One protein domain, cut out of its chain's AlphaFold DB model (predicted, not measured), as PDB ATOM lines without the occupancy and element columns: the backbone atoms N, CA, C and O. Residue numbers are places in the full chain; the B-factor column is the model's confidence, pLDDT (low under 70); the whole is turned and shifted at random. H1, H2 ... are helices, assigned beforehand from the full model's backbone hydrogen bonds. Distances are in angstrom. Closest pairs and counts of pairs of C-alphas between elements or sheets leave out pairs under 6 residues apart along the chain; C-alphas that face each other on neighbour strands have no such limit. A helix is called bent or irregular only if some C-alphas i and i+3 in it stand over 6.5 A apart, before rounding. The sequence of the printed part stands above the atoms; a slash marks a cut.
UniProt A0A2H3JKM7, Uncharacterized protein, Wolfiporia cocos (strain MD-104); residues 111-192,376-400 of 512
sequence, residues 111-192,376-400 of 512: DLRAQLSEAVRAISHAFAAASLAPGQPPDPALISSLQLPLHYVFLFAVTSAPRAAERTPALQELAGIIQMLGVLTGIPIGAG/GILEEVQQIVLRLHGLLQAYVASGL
ATOM      1  N   ASP A 111      -9.485  31.033  42.207       65.62
ATOM      2  CA  ASP A 111     -10.324  32.139  41.707       65.62
ATOM      3  C   ASP A 111     -10.278  32.388  40.190       65.62
ATOM      4  O   ASP A 111     -11.206  32.991  39.661       65.62
ATOM      5  N   LEU A 112      -9.285  31.888  39.439       79.38
ATOM      6  CA  LEU A 112      -9.168  32.185  37.996       79.38
ATOM      7  C   LEU A 112     -10.372  31.666  37.187       79.38
ATOM      8  O   LEU A 112     -10.976  32.400  36.403       79.38
ATOM      9  N   ARG A 113     -10.738  30.393  37.389       84.62
ATOM     10  CA  ARG A 113     -11.876  29.768  36.698       84.62
ATOM     11  C   ARG A 113     -13.184  30.443  37.084       84.62
ATOM     12  O   ARG A 113     -13.995  30.722  36.204       84.62
ATOM     13  N   ALA A 114     -13.394  30.698  38.375       84.44
ATOM     14  CA  ALA A 114     -14.609  31.329  38.876       84.44
ATOM     15  C   ALA A 114     -14.758  32.762  38.343       84.44
ATOM     16  O   ALA A 114     -15.808  33.101  37.801       84.44
ATOM     17  N   GLN A 115     -13.689  33.563  38.400       85.38
ATOM     18  CA  GLN A 115     -13.660  34.939  37.900       85.38
ATOM     19  C   GLN A 115     -13.942  35.011  36.398       85.38
ATOM     20  O   GLN A 115     -14.792  35.790  35.971       85.38
ATOM     21  N   LEU A 116     -13.278  34.181  35.586       88.69
ATOM     22  CA  LEU A 116     -13.487  34.196  34.136       88.69
ATOM     23  C   LEU A 116     -14.838  33.603  33.733       88.69
ATOM     24  O   LEU A 116     -15.458  34.103  32.800       88.69
ATOM     25  N   SER A 117     -15.342  32.598  34.454       89.81
ATOM     26  CA  SER A 117     -16.691  32.067  34.212       89.81
ATOM     27  C   SER A 117     -17.765  33.112  34.509       89.81
ATOM     28  O   SER A 117     -18.711  33.257  33.739       89.81
ATOM     29  N   GLU A 118     -17.602  33.865  35.597       90.12
ATOM     30  CA  GLU A 118     -18.513  34.941  35.978       90.12
ATOM     31  C   GLU A 118     -18.446  36.118  34.995       90.12
ATOM     32  O   GLU A 118     -19.485  36.607  34.553       90.12
ATOM     33  N   ALA A 119     -17.241  36.508  34.565       89.25
ATOM     34  CA  ALA A 119     -17.054  37.522  33.530       89.25
ATOM     35  C   ALA A 119     -17.731  37.113  32.212       89.25
ATOM     36  O   ALA A 119     -18.493  37.891  31.639       89.25
ATOM     37  N   VAL A 120     -17.517  35.872  31.760       93.06
ATOM     38  CA  VAL A 120     -18.149  35.330  30.549       93.06
ATOM     39  C   VAL A 120     -19.669  35.311  30.684       93.06
ATOM     40  O   VAL A 120     -20.364  35.746  29.768       93.06
ATOM     41  N   ARG A 121     -20.202  34.886  31.834       93.56
ATOM     42  CA  ARG A 121     -21.646  34.876  32.106       93.56
ATOM     43  C   ARG A 121     -22.253  36.280  32.050       93.56
ATOM     44  O   ARG A 121     -23.305  36.456  31.434       93.56
ATOM     45  N   ALA A 122     -21.597  37.266  32.664       91.38
ATOM     46  CA  ALA A 122     -22.038  38.660  32.657       91.38
ATOM     47  C   ALA A 122     -22.055  39.241  31.234       91.38
ATOM     48  O   ALA A 122     -23.058  39.828  30.826       91.38
ATOM     49  N   ILE A 123     -20.990  39.007  30.457       91.19
ATOM     50  CA  ILE A 123     -20.894  39.446  29.059       91.19
ATOM     51  C   ILE A 123     -21.983  38.768  28.218       91.19
ATOM     52  O   ILE A 123     -22.750  39.455  27.551       91.19
ATOM     53  N   SER A 124     -22.112  37.438  28.276       92.69
ATOM     54  CA  SER A 124     -23.123  36.714  27.496       92.69
ATOM     55  C   SER A 124     -24.542  37.199  27.787       92.69
ATOM     56  O   SER A 124     -25.311  37.393  26.851       92.69
ATOM     57  N   HIS A 125     -24.894  37.430  29.055       92.00
ATOM     58  CA  HIS A 125     -26.225  37.914  29.422       92.00
ATOM     59  C   HIS A 125     -26.491  39.330  28.891       92.00
ATOM     60  O   HIS A 125     -27.560  39.602  28.351       92.00
ATOM     61  N   ALA A 126     -25.513  40.229  29.017       88.06
ATOM     62  CA  ALA A 126     -25.648  41.611  28.575       88.06
ATOM     63  C   ALA A 126     -25.750  41.731  27.043       88.06
ATOM     64  O   ALA A 126     -26.614  42.447  26.544       88.06
ATOM     65  N   PHE A 127     -24.942  40.975  26.293       85.62
ATOM     66  CA  PHE A 127     -25.001  40.955  24.828       85.62
ATOM     67  C   PHE A 127     -26.215  40.186  24.281       85.62
ATOM     68  O   PHE A 127     -26.730  40.550  23.233       85.62
ATOM     69  N   ALA A 128     -26.715  39.162  24.983       84.25
ATOM     70  CA  ALA A 128     -27.954  38.481  24.595       84.25
ATOM     71  C   ALA A 128     -29.196  39.368  24.784       84.25
ATOM     72  O   ALA A 128     -30.150  39.267  24.015       84.25
ATOM     73  N   ALA A 129     -29.188  40.239  25.800       82.31
ATOM     74  CA  ALA A 129     -30.246  41.221  26.023       82.31
ATOM     75  C   ALA A 129     -30.158  42.419  25.055       82.31
ATOM     76  O   ALA A 129     -31.176  43.033  24.738       82.31
ATOM     77  N   ALA A 130     -28.958  42.742  24.571       78.19
ATOM     78  CA  ALA A 130     -28.720  43.822  23.624       78.19
ATOM     79  C   ALA A 130     -28.995  43.368  22.179       78.19
ATOM     80  O   ALA A 130     -28.115  42.879  21.476       78.19
ATOM     81  N   SER A 131     -30.235  43.538  21.716       65.69
ATOM     82  CA  SER A 131     -30.573  43.341  20.303       65.69
ATOM     83  C   SER A 131     -30.196  44.587  19.497       65.69
ATOM     84  O   SER A 131     -30.782  45.652  19.696       65.69
ATOM     85  N   LEU A 132     -29.217  44.464  18.592       71.31
ATOM     86  CA  LEU A 132     -28.877  45.519  17.637       71.31
ATOM     87  C   LEU A 132     -29.681  45.382  16.344       71.31
ATOM     88  O   LEU A 132     -29.734  44.307  15.743       71.31
ATOM     89  N   ALA A 133     -30.241  46.497  15.876       69.44
ATOM     90  CA  ALA A 133     -30.723  46.601  14.507       69.44
ATOM     91  C   ALA A 133     -29.527  46.627  13.523       69.44
ATOM     92  O   ALA A 133     -28.471  47.168  13.869       69.44
ATOM     93  N   PRO A 134     -29.669  46.081  12.298       69.75
ATOM     94  CA  PRO A 134     -28.592  46.077  11.309       69.75
ATOM     95  C   PRO A 134     -28.105  47.499  10.994       69.75
ATOM     96  O   PRO A 134     -28.903  48.353  10.613       69.75
ATOM     97  N   GLY A 135     -26.799  47.744  11.131       63.25
ATOM     98  CA  GLY A 135     -26.160  49.024  10.803       63.25
ATOM     99  C   GLY A 135     -26.203  50.096  11.899       63.25
ATOM    100  O   GLY A 135     -25.778  51.224  11.652       63.25
ATOM    101  N   GLN A 136     -26.698  49.781  13.100       74.50
ATOM    102  CA  GLN A 136     -26.584  50.678  14.254       74.50
ATOM    103  C   GLN A 136     -25.205  50.506  14.923       74.50
ATOM    104  O   GLN A 136     -24.755  49.375  15.084       74.50
ATOM    105  N   PRO A 137     -24.502  51.576  15.337       72.88
ATOM    106  CA  PRO A 137     -23.246  51.424  16.070       72.88
ATOM    107  C   PRO A 137     -23.473  50.763  17.446       72.88
ATOM    108  O   PRO A 137     -24.550  50.919  18.031       72.88
ATOM    109  N   PRO A 138     -22.476  50.029  17.979       79.31
ATOM    110  CA  PRO A 138     -22.576  49.377  19.283       79.31
ATOM    111  C   PRO A 138     -22.833  50.396  20.404       79.31
ATOM    112  O   PRO A 138     -22.204  51.451  20.436       79.31
ATOM    113  N   ASP A 139     -23.744  50.074  21.331       80.62
ATOM    114  CA  ASP A 139     -24.128  50.980  22.422       80.62
ATOM    115  C   ASP A 139     -22.953  51.223  23.401       80.62
ATOM    116  O   ASP A 139     -22.497  50.277  24.059       80.62
ATOM    117  N   PRO A 140     -22.454  52.469  23.539       83.12
ATOM    118  CA  PRO A 140     -21.342  52.780  24.433       83.12
ATOM    119  C   PRO A 140     -21.686  52.583  25.917       83.12
ATOM    120  O   PRO A 140     -20.796  52.256  26.706       83.12
ATOM    121  N   ALA A 141     -22.954  52.721  26.326       85.00
ATOM    122  CA  ALA A 141     -23.351  52.534  27.726       85.00
ATOM    123  C   ALA A 141     -23.223  51.063  28.158       85.00
ATOM    124  O   ALA A 141     -22.727  50.765  29.250       85.00
ATOM    125  N   LEU A 142     -23.597  50.141  27.266       87.19
ATOM    126  CA  LEU A 142     -23.440  48.704  27.470       87.19
ATOM    127  C   LEU A 142     -21.962  48.329  27.631       87.19
ATOM    128  O   LEU A 142     -21.598  47.660  28.599       87.19
ATOM    129  N   ILE A 143     -21.097  48.802  26.727       85.94
ATOM    130  CA  ILE A 143     -19.658  48.495  26.765       85.94
ATOM    131  C   ILE A 143     -18.981  49.100  28.003       85.94
ATOM    132  O   ILE A 143     -18.152  48.433  28.621       85.94
ATOM    133  N   SER A 144     -19.381  50.301  28.433       86.31
ATOM    134  CA  SER A 144     -18.882  50.908  29.676       86.31
ATOM    135  C   SER A 144     -19.220  50.059  30.905       86.31
ATOM    136  O   SER A 144     -18.349  49.812  31.738       86.31
ATOM    137  N   SER A 145     -20.445  49.527  30.985       88.44
ATOM    138  CA  SER A 145     -20.856  48.653  32.094       88.44
ATOM    139  C   SER A 145     -20.095  47.318  32.138       88.44
ATOM    140  O   SER A 145     -19.914  46.735  33.207       88.44
ATOM    141  N   LEU A 146     -19.604  46.852  30.986       88.00
ATOM    142  CA  LEU A 146     -18.881  45.588  30.828       88.00
ATOM    143  C   LEU A 146     -17.361  45.760  30.739       88.00
ATOM    144  O   LEU A 146     -16.661  44.781  30.478       88.00
ATOM    145  N   GLN A 147     -16.832  46.965  30.970       86.00
ATOM    146  CA  GLN A 147     -15.415  47.269  30.768       86.00
ATOM    147  C   GLN A 147     -14.493  46.315  31.545       86.00
ATOM    148  O   GLN A 147     -13.540  45.781  30.979       86.00
ATOM    149  N   LEU A 148     -14.787  46.068  32.825       85.25
ATOM    150  CA  LEU A 148     -13.964  45.213  33.684       85.25
ATOM    151  C   LEU A 148     -14.051  43.716  33.293       85.25
ATOM    152  O   LEU A 148     -12.998  43.112  33.079       85.25
ATOM    153  N   PRO A 149     -15.245  43.113  33.097       88.88
ATOM    154  CA  PRO A 149     -15.364  41.761  32.542       88.88
ATOM    155  C   PRO A 149     -14.669  41.577  31.187       88.88
ATOM    156  O   PRO A 149     -13.958  40.590  30.991       88.88
ATOM    157  N   LEU A 150     -14.844  42.524  30.255       88.69
ATOM    158  CA  LEU A 150     -14.209  42.479  28.934       88.69
ATOM    159  C   LEU A 150     -12.687  42.578  29.050       88.69
ATOM    160  O   LEU A 150     -11.976  41.857  28.353       88.69
ATOM    161  N   HIS A 151     -12.181  43.407  29.966       87.38
ATOM    162  CA  HIS A 151     -10.754  43.509  30.245       87.38
ATOM    163  C   HIS A 151     -10.172  42.198  30.794       87.38
ATOM    164  O   HIS A 151      -9.111  41.774  30.340       87.38
ATOM    165  N   TYR A 152     -10.868  41.515  31.710       88.00
ATOM    166  CA  TYR A 152     -10.409  40.226  32.237       88.00
ATOM    167  C   TYR A 152     -10.326  39.143  31.167       88.00
ATOM    168  O   TYR A 152      -9.324  38.425  31.109       88.00
ATOM    169  N   VAL A 153     -11.348  39.056  30.311       89.38
ATOM    170  CA  VAL A 153     -11.381  38.119  29.183       89.38
ATOM    171  C   VAL A 153     -10.298  38.456  28.161       89.38
ATOM    172  O   VAL A 153      -9.587  37.557  27.718       89.38
ATOM    173  N   PHE A 154     -10.124  39.738  27.827       90.00
ATOM    174  CA  PHE A 154      -9.068  40.208  26.931       90.00
ATOM    175  C   PHE A 154      -7.679  39.825  27.449       90.00
ATOM    176  O   PHE A 154      -6.892  39.207  26.731       90.00
ATOM    177  N   LEU A 155      -7.391  40.138  28.715       86.19
ATOM    178  CA  LEU A 155      -6.095  39.866  29.328       86.19
ATOM    179  C   LEU A 155      -5.803  38.361  29.363       86.19
ATOM    180  O   LEU A 155      -4.695  37.945  29.028       86.19
ATOM    181  N   PHE A 156      -6.795  37.530  29.690       88.94
ATOM    182  CA  PHE A 156      -6.647  36.077  29.633       88.94
ATOM    183  C   PHE A 156      -6.429  35.569  28.198       88.94
ATOM    184  O   PHE A 156      -5.542  34.747  27.973       88.94
ATOM    185  N   ALA A 157      -7.199  36.050  27.219       86.94
ATOM    186  CA  ALA A 157      -7.102  35.599  25.830       86.94
ATOM    187  C   ALA A 157      -5.716  35.885  25.234       86.94
ATOM    188  O   ALA A 157      -5.101  34.988  24.661       86.94
ATOM    189  N   VAL A 158      -5.178  37.090  25.448       86.38
ATOM    190  CA  VAL A 158      -3.839  37.473  24.968       86.38
ATOM    191  C   VAL A 158      -2.743  36.664  25.660       86.38
ATOM    192  O   VAL A 158      -1.803  36.203  25.016       86.38
ATOM    193  N   THR A 159      -2.854  36.475  26.975       83.00
ATOM    194  CA  THR A 159      -1.775  35.873  27.769       83.00
ATOM    195  C   THR A 159      -1.774  34.337  27.718       83.00
ATOM    196  O   THR A 159      -0.712  33.721  27.790       83.00
ATOM    197  N   SER A 160      -2.928  33.702  27.474       85.06
ATOM    198  CA  SER A 160      -3.054  32.245  27.299       85.06
ATOM    199  C   SER A 160      -2.844  31.753  25.859       85.06
ATOM    200  O   SER A 160      -2.555  30.567  25.671       85.06
ATOM    201  N   ALA A 161      -2.945  32.632  24.852       82.44
ATOM    202  CA  ALA A 161      -2.827  32.279  23.434       82.44
ATOM    203  C   ALA A 161      -1.564  31.463  23.081       82.44
ATOM    204  O   ALA A 161      -1.714  30.453  22.396       82.44
ATOM    205  N   PRO A 162      -0.349  31.770  23.587       76.31
ATOM    206  CA  PRO A 162       0.857  31.003  23.250       76.31
ATOM    207  C   PRO A 162       0.808  29.513  23.628       76.31
ATOM    208  O   PRO A 162       1.633  28.731  23.161       76.31
ATOM    209  N   ARG A 163      -0.135  29.101  24.490       74.75
ATOM    210  CA  ARG A 163      -0.322  27.708  24.929       74.75
ATOM    211  C   ARG A 163      -1.646  27.095  24.500       74.75
ATOM    212  O   ARG A 163      -1.979  26.003  24.938       74.75
ATOM    213  N   ALA A 164      -2.387  27.765  23.629       71.12
ATOM    214  CA  ALA A 164      -3.695  27.307  23.191       71.12
ATOM    215  C   ALA A 164      -3.642  26.383  21.959       71.12
ATOM    216  O   ALA A 164      -4.693  25.944  21.497       71.12
ATOM    217  N   ALA A 165      -2.446  26.073  21.432       77.88
ATOM    218  CA  ALA A 165      -2.227  25.222  20.257       77.88
ATOM    219  C   ALA A 165      -3.183  25.587  19.100       77.88
ATOM    220  O   ALA A 165      -3.105  26.697  18.573       77.88
ATOM    221  N   GLU A 166      -4.127  24.710  18.750       80.31
ATOM    222  CA  GLU A 166      -5.136  24.914  17.694       80.31
ATOM    223  C   GLU A 166      -6.124  26.066  17.976       80.31
ATOM    224  O   GLU A 166      -6.734  26.604  17.058       80.31
ATOM    225  N   ARG A 167      -6.277  26.477  19.240       83.75
ATOM    226  CA  ARG A 167      -7.195  27.545  19.684       83.75
ATOM    227  C   ARG A 167      -6.546  28.933  19.716       83.75
ATOM    228  O   ARG A 167      -7.240  29.924  19.938       83.75
ATOM    229  N   THR A 168      -5.233  29.014  19.490       85.12
ATOM    230  CA  THR A 168      -4.463  30.269  19.417       85.12
ATOM    231  C   THR A 168      -5.095  31.313  18.486       85.12
ATOM    232  O   THR A 168      -5.309  32.432  18.959       85.12
ATOM    233  N   PRO A 169      -5.459  30.992  17.222       85.94
ATOM    234  CA  PRO A 169      -6.069  31.981  16.331       85.94
ATOM    235  C   PRO A 169      -7.411  32.490  16.870       85.94
ATOM    236  O   PRO A 169      -7.629  33.694  16.922       85.94
ATOM    237  N   ALA A 170      -8.269  31.604  17.382       88.62
ATOM    238  CA  ALA A 170      -9.581  31.988  17.903       88.62
ATOM    239  C   ALA A 170      -9.497  32.898  19.146       88.62
ATOM    240  O   ALA A 170     -10.320  33.800  19.316       88.62
ATOM    241  N   LEU A 171      -8.498  32.694  20.018       88.94
ATOM    242  CA  LEU A 171      -8.251  33.569  21.173       88.94
ATOM    243  C   LEU A 171      -7.696  34.935  20.756       88.94
ATOM    244  O   LEU A 171      -8.094  35.950  21.328       88.94
ATOM    245  N   GLN A 172      -6.809  34.974  19.759       89.75
ATOM    246  CA  GLN A 172      -6.294  36.227  19.201       89.75
ATOM    247  C   GLN A 172      -7.400  37.026  18.507       89.75
ATOM    248  O   GLN A 172      -7.530  38.226  18.743       89.75
ATOM    249  N   GLU A 173      -8.245  36.362  17.719       91.50
ATOM    250  CA  GLU A 173      -9.416  36.979  17.098       91.50
ATOM    251  C   GLU A 173     -10.407  37.482  18.149       91.50
ATOM    252  O   GLU A 173     -10.879  38.611  18.048       91.50
ATOM    253  N   LEU A 174     -10.681  36.704  19.204       92.44
ATOM    254  CA  LEU A 174     -11.520  37.150  20.319       92.44
ATOM    255  C   LEU A 174     -10.953  38.416  20.980       92.44
ATOM    256  O   LEU A 174     -11.698  39.363  21.231       92.44
ATOM    257  N   ALA A 175      -9.644  38.457  21.241       88.50
ATOM    258  CA  ALA A 175      -8.983  39.638  21.793       88.50
ATOM    259  C   ALA A 175      -9.092  40.849  20.847       88.50
ATOM    260  O   ALA A 175      -9.394  41.953  21.302       88.50
ATOM    261  N   GLY A 176      -8.924  40.632  19.538       89.12
ATOM    262  CA  GLY A 176      -9.097  41.657  18.509       89.12
ATOM    263  C   GLY A 176     -10.530  42.189  18.426       89.12
ATOM    264  O   GLY A 176     -10.728  43.398  18.343       89.12
ATOM    265  N   ILE A 177     -11.541  41.321  18.530       89.75
ATOM    266  CA  ILE A 177     -12.957  41.716  18.573       89.75
ATOM    267  C   ILE A 177     -13.239  42.585  19.808       89.75
ATOM    268  O   ILE A 177     -13.910  43.611  19.695       89.75
ATOM    269  N   ILE A 178     -12.699  42.226  20.979       89.56
ATOM    270  CA  ILE A 178     -12.862  43.021  22.207       89.56
ATOM    271  C   ILE A 178     -12.207  44.405  22.064       89.56
ATOM    272  O   ILE A 178     -12.803  45.410  22.452       89.56
ATOM    273  N   GLN A 179     -11.013  44.484  21.469       88.62
ATOM    274  CA  GLN A 179     -10.365  45.767  21.175       88.62
ATOM    275  C   GLN A 179     -11.164  46.596  20.163       88.62
ATOM    276  O   GLN A 179     -11.348  47.794  20.369       88.62
ATOM    277  N   MET A 180     -11.686  45.967  19.108       87.44
ATOM    278  CA  MET A 180     -12.520  46.624  18.102       87.44
ATOM    279  C   MET A 180     -13.790  47.210  18.724       87.44
ATOM    280  O   MET A 180     -14.135  48.348  18.427       87.44
ATOM    281  N   LEU A 181     -14.447  46.486  19.636       86.75
ATOM    282  CA  LEU A 181     -15.581  47.007  20.406       86.75
ATOM    283  C   LEU A 181     -15.201  48.250  21.215       86.75
ATOM    284  O   LEU A 181     -15.964  49.215  21.243       86.75
ATOM    285  N   GLY A 182     -14.014  48.256  21.826       84.38
ATOM    286  CA  GLY A 182     -13.488  49.431  22.514       84.38
ATOM    287  C   GLY A 182     -13.276  50.627  21.579       84.38
ATOM    288  O   GLY A 182     -13.718  51.734  21.881       84.38
ATOM    289  N   VAL A 183     -12.682  50.407  20.402       85.31
ATOM    290  CA  VAL A 183     -12.461  51.460  19.392       85.31
ATOM    291  C   VAL A 183     -13.782  52.003  18.842       85.31
ATOM    292  O   VAL A 183     -13.963  53.216  18.783       85.31
ATOM    293  N   LEU A 184     -14.729  51.127  18.490       81.94
ATOM    294  CA  LEU A 184     -16.031  51.513  17.933       81.94
ATOM    295  C   LEU A 184     -16.906  52.287  18.931       81.94
ATOM    296  O   LEU A 184     -17.748  53.074  18.510       81.94
ATOM    297  N   THR A 185     -16.710  52.082  20.238       81.56
ATOM    298  CA  THR A 185     -17.457  52.780  21.302       81.56
ATOM    299  C   THR A 185     -16.691  53.928  21.960       81.56
ATOM    300  O   THR A 185     -17.261  54.646  22.779       81.56
ATOM    301  N   GLY A 186     -15.413  54.129  21.613       78.12
ATOM    302  CA  GLY A 186     -14.546  55.137  22.230       78.12
ATOM    303  C   GLY A 186     -14.108  54.809  23.666       78.12
ATOM    304  O   GLY A 186     -13.639  55.695  24.377       78.12
ATOM    305  N   ILE A 187     -14.256  53.556  24.106       80.81
ATOM    306  CA  ILE A 187     -13.905  53.098  25.457       80.81
ATOM    307  C   ILE A 187     -12.642  52.232  25.367       80.81
ATOM    308  O   ILE A 187     -12.689  51.139  24.800       80.81
ATOM    309  N   PRO A 188     -11.497  52.658  25.929       72.19
ATOM    310  CA  PRO A 188     -10.273  51.871  25.859       72.19
ATOM    311  C   PRO A 188     -10.399  50.602  26.715       72.19
ATOM    312  O   PRO A 188     -10.457  50.655  27.945       72.19
ATOM    313  N   ILE A 189     -10.397  49.442  26.058       72.19
ATOM    314  CA  ILE A 189     -10.314  48.128  26.703       72.19
ATOM    315  C   ILE A 189      -8.914  47.577  26.432       72.19
ATOM    316  O   ILE A 189      -8.548  47.330  25.287       72.19
ATOM    317  N   GLY A 190      -8.105  47.412  27.483       58.28
ATOM    318  CA  GLY A 190      -6.767  46.815  27.370       58.28
ATOM    319  C   GLY A 190      -5.632  47.761  26.955       58.28
ATOM    320  O   GLY A 190      -4.486  47.322  26.924       58.28
ATOM    321  N   ALA A 191      -5.900  49.046  26.706       50.69
ATOM    322  CA  ALA A 191      -4.839  50.050  26.654       50.69
ATOM    323  C   ALA A 191      -4.362  50.330  28.087       50.69
ATOM    324  O   ALA A 191      -5.103  50.885  28.899       50.69
ATOM    325  N   GLY A 192      -3.131  49.925  28.417       43.62
ATOM    326  CA  GLY A 192      -2.438  50.490  29.576       43.62
ATOM    327  C   GLY A 192      -2.359  52.015  29.429       43.62
ATOM    328  O   GLY A 192      -2.439  52.510  28.299       43.62
ATOM    329  N   GLY A 376      -4.931  21.434  32.713       80.31
ATOM    330  CA  GLY A 376      -6.346  21.061  32.569       80.31
ATOM    331  C   GLY A 376      -7.306  22.217  32.872       80.31
ATOM    332  O   GLY A 376      -8.232  22.478  32.107       80.31
ATOM    333  N   ILE A 377      -7.036  22.988  33.932       82.00
ATOM    334  CA  ILE A 377      -7.828  24.179  34.278       82.00
ATOM    335  C   ILE A 377      -7.664  25.254  33.200       82.00
ATOM    336  O   ILE A 377      -8.638  25.905  32.821       82.00
ATOM    337  N   LEU A 378      -6.447  25.439  32.681       84.88
ATOM    338  CA  LEU A 378      -6.187  26.399  31.611       84.88
ATOM    339  C   LEU A 378      -7.002  26.068  30.350       84.88
ATOM    340  O   LEU A 378      -7.630  26.961  29.782       84.88
ATOM    341  N   GLU A 379      -7.041  24.798  29.943       86.06
ATOM    342  CA  GLU A 379      -7.825  24.348  28.790       86.06
ATOM    343  C   GLU A 379      -9.336  24.523  28.991       86.06
ATOM    344  O   GLU A 379     -10.021  24.995  28.079       86.06
ATOM    345  N   GLU A 380      -9.860  24.190  30.173       87.38
ATOM    346  CA  GLU A 380     -11.271  24.415  30.508       87.38
ATOM    347  C   GLU A 380     -11.639  25.900  30.404       87.38
ATOM    348  O   GLU A 380     -12.652  26.264  29.804       87.38
ATOM    349  N   VAL A 381     -10.803  26.778  30.962       87.94
ATOM    350  CA  VAL A 381     -11.047  28.224  30.952       87.94
ATOM    351  C   VAL A 381     -10.939  28.796  29.535       87.94
ATOM    352  O   VAL A 381     -11.780  29.610  29.153       87.94
ATOM    353  N   GLN A 382      -9.988  28.332  28.716       91.12
ATOM    354  CA  GLN A 382      -9.918  28.688  27.292       91.12
ATOM    355  C   GLN A 382     -11.218  28.346  26.558       91.12
ATOM    356  O   GLN A 382     -11.736  29.177  25.813       91.12
ATOM    357  N   GLN A 383     -11.786  27.159  26.790       91.25
ATOM    358  CA  GLN A 383     -13.062  26.771  26.181       91.25
ATOM    359  C   GLN A 383     -14.225  27.648  26.653       91.25
ATOM    360  O   GLN A 383     -15.072  28.017  25.842       91.25
ATOM    361  N   ILE A 384     -14.280  27.991  27.945       91.00
ATOM    362  CA  ILE A 384     -15.317  28.873  28.503       91.00
ATOM    363  C   ILE A 384     -15.243  30.258  27.853       91.00
ATOM    364  O   ILE A 384     -16.262  30.770  27.395       91.00
ATOM    365  N   VAL A 385     -14.043  30.831  27.757       92.69
ATOM    366  CA  VAL A 385     -13.800  32.146  27.151       92.69
ATOM    367  C   VAL A 385     -14.166  32.164  25.664       92.69
ATOM    368  O   VAL A 385     -14.833  33.093  25.205       92.69
ATOM    369  N   LEU A 386     -13.827  31.112  24.916       92.62
ATOM    370  CA  LEU A 386     -14.141  31.013  23.487       92.62
ATOM    371  C   LEU A 386     -15.643  30.917  23.177       92.62
ATOM    372  O   LEU A 386     -16.035  31.206  22.049       92.62
ATOM    373  N   ARG A 387     -16.513  30.614  24.152       93.12
ATOM    374  CA  ARG A 387     -17.978  30.690  23.956       93.12
ATOM    375  C   ARG A 387     -18.453  32.101  23.603       93.12
ATOM    376  O   ARG A 387     -19.496  32.245  22.972       93.12
ATOM    377  N   LEU A 388     -17.694  33.133  23.979       92.50
ATOM    378  CA  LEU A 388     -18.000  34.520  23.629       92.50
ATOM    379  C   LEU A 388     -17.698  34.855  22.167       92.50
ATOM    380  O   LEU A 388     -18.284  35.799  21.648       92.50
ATOM    381  N   HIS A 389     -16.818  34.099  21.505       92.00
ATOM    382  CA  HIS A 389     -16.304  34.439  20.179       92.00
ATOM    383  C   HIS A 389     -17.430  34.636  19.155       92.00
ATOM    384  O   HIS A 389     -17.550  35.717  18.584       92.00
ATOM    385  N   GLY A 390     -18.329  33.657  19.010       89.25
ATOM    386  CA  GLY A 390     -19.453  33.761  18.072       89.25
ATOM    387  C   GLY A 390     -20.465  34.860  18.429       89.25
ATOM    388  O   GLY A 390     -20.999  35.512  17.536       89.25
ATOM    389  N   LEU A 391     -20.699  35.109  19.724       89.88
ATOM    390  CA  LEU A 391     -21.627  36.151  20.185       89.88
ATOM    391  C   LEU A 391     -21.097  37.556  19.876       89.88
ATOM    392  O   LEU A 391     -21.817  38.380  19.316       89.88
ATOM    393  N   LEU A 392     -19.832  37.820  20.213       89.38
ATOM    394  CA  LEU A 392     -19.212  39.120  19.965       89.38
ATOM    395  C   LEU A 392     -18.997  39.360  18.466       89.38
ATOM    396  O   LEU A 392     -19.230  40.469  17.991       89.38
ATOM    397  N   GLN A 393     -18.629  38.324  17.704       90.31
ATOM    398  CA  GLN A 393     -18.498  38.414  16.250       90.31
ATOM    399  C   GLN A 393     -19.832  38.771  15.581       90.31
ATOM    400  O   GLN A 393     -19.874  39.684  14.759       90.31
ATOM    401  N   ALA A 394     -20.929  38.101  15.952       87.00
ATOM    402  CA  ALA A 394     -22.257  38.395  15.411       87.00
ATOM    403  C   ALA A 394     -22.725  39.817  15.763       87.00
ATOM    404  O   ALA A 394     -23.305  40.508  14.923       87.00
ATOM    405  N   TYR A 395     -22.436  40.272  16.983       85.19
ATOM    406  CA  TYR A 395     -22.771  41.618  17.443       85.19
ATOM    407  C   TYR A 395     -22.011  42.703  16.665       85.19
ATOM    408  O   TYR A 395     -22.618  43.658  16.180       85.19
ATOM    409  N   VAL A 396     -20.698  42.536  16.476       85.56
ATOM    410  CA  VAL A 396     -19.871  43.468  15.690       85.56
ATOM    411  C   VAL A 396     -20.263  43.458  14.211       85.56
ATOM    412  O   VAL A 396     -20.407  44.522  13.613       85.56
ATOM    413  N   ALA A 397     -20.501  42.280  13.622       84.50
ATOM    414  CA  ALA A 397     -20.939  42.164  12.230       84.50
ATOM    415  C   ALA A 397     -22.282  42.875  11.988       84.50
ATOM    416  O   ALA A 397     -22.431  43.591  10.996       84.50
ATOM    417  N   SER A 398     -23.222  42.747  12.931       82.31
ATOM    418  CA  SER A 398     -24.519  43.432  12.884       82.31
ATOM    419  C   SER A 398     -24.369  44.955  12.967       82.31
ATOM    420  O   SER A 398     -25.059  45.677  12.244       82.31
ATOM    421  N   GLY A 399     -23.436  45.452  13.789       72.56
ATOM    422  CA  GLY A 399     -23.169  46.885  13.923       72.56
ATOM    423  C   GLY A 399     -22.460  47.517  12.718       72.56
ATOM    424  O   GLY A 399     -22.668  48.691  12.428       72.56
ATOM    425  N   LEU A 400     -21.676  46.735  11.969       75.88
ATOM    426  CA  LEU A 400     -20.995  47.181  10.744       75.88
ATOM    427  C   LEU A 400     -21.842  47.003   9.467       75.88
ATOM    428  O   LEU A 400     -21.373  47.304   8.372       75.88
TER     429      LEU A 400
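AT A GLANCE: This is residues 111 to 192 and 376 to 400 of the 512 residues of an uncharacterized protein of Wolfiporia cocos (strain MD-104) (UniProt A0A2H3JKM7). What does the model look like at first sight? A helical hairpin, H3 and H4, packs on a pair made of H1 and the bent helix H5, with H5a nearly side by side with H1 while H3 crosses H1 steeply. H5b runs on from H5a at a small angle and touches both H1 and H4, and the short H2 lies near the last residues of H1 and H4. How large is it, and what is it made of? The printed part has 107 residues with five named helices, H1 to H5 in that order along the chain, and no named strand, and its class is all helix. It is compact, with a radius of gyration of the C-alphas of 13.1 A, and its C-alphas span 40 by 27 by 25 A.

IN THESE COORDINATES: Where does the printed part begin? H1, residues 111 to 129, begins with C-alpha 111 at (-10.324, 32.139, 41.707) and measures 26.9 A from first to last C-alpha. What follows before the cut? H2 is residues 140 to 145, 8.7 A long, and H3 is residues 147 to 163, 25.4 A long. H4, residues 165 to 185, measures 31.5 A from first to last C-alpha and ends with C-alpha 185 at (-17.457, 52.780, 21.302). Both H3 and H4 are irregular: C-alphas 159 and 162 are 7.1 A apart, and C-alphas 166 and 169 are 7.3 A apart. What comes after the cut? By its hydrogen bonds residues 376 to 399 were assigned as one helix, H5, but it is bent, with C-alphas 387 and 390 6.8 A apart. Its arms are H5a, residues 376 to 387, 17.4 A long, and H5b, residues 390 to 399, 14.3 A long, which ends with C-alpha 399 at (-23.169, 46.885, 13.923).

HOW THE PARTS SIT: What does H1 touch? With residues 113 to 120 alone it touches H5a at a shallow tilt of 11 degrees, the same way, the closest C-alphas being those of Arg 113 and Val 381, 6.0 A apart. With residues 116 to 123 alone it touches residues 149 to 153 of H3 at a steep tilt of 58 degrees, opposite ways; the closest C-alphas, of Ala 119 and Pro 149, are 4.7 A apart. H1 and H4 are apart. How do H3 and H4 stand to each other? They touch as a helical hairpin at a shallow tilt of 28 degrees, opposite ways, and their closest C-alphas, of Ala 161 and Thr 168, are 4.8 A apart. Where do H2 and H5b come in? Residues 181 to 185 of H4 alone touch H2, with the C-alphas of Pro 140 and Thr 185 closest at 5.0 A. Residues 174 to 181 of H4 alone touch H5b, the same way at a shallow tilt of 33 degrees, only just short of steep; the C-alphas of Ile 177 and Gln 393 are closest at 6.9 A. What do the backbones show? Each O i to N i+4 pair is within hydrogen-bond range in H1, H2, H5a and H5b, against 11 of 13 in H3 and 15 of 17 in H4.

THE WHOLE: How far does it reach? The two C-alphas farthest apart, those of Gly 135 and Gly 376, are 40.6 A apart. How are the parts linked? The links H2 to H3 and H3 to H4 are tight, and H1 to H2 is short. H4 to H5 is the link across the cut, where residues 193 to 375 are not printed and C-alphas 192 and 376 are 29.8 A apart. Where is confidence low? The mean pLDDT of the printed part is 83.7, with residues 111, 131, 133 to 135 and 190 to 192 under 70.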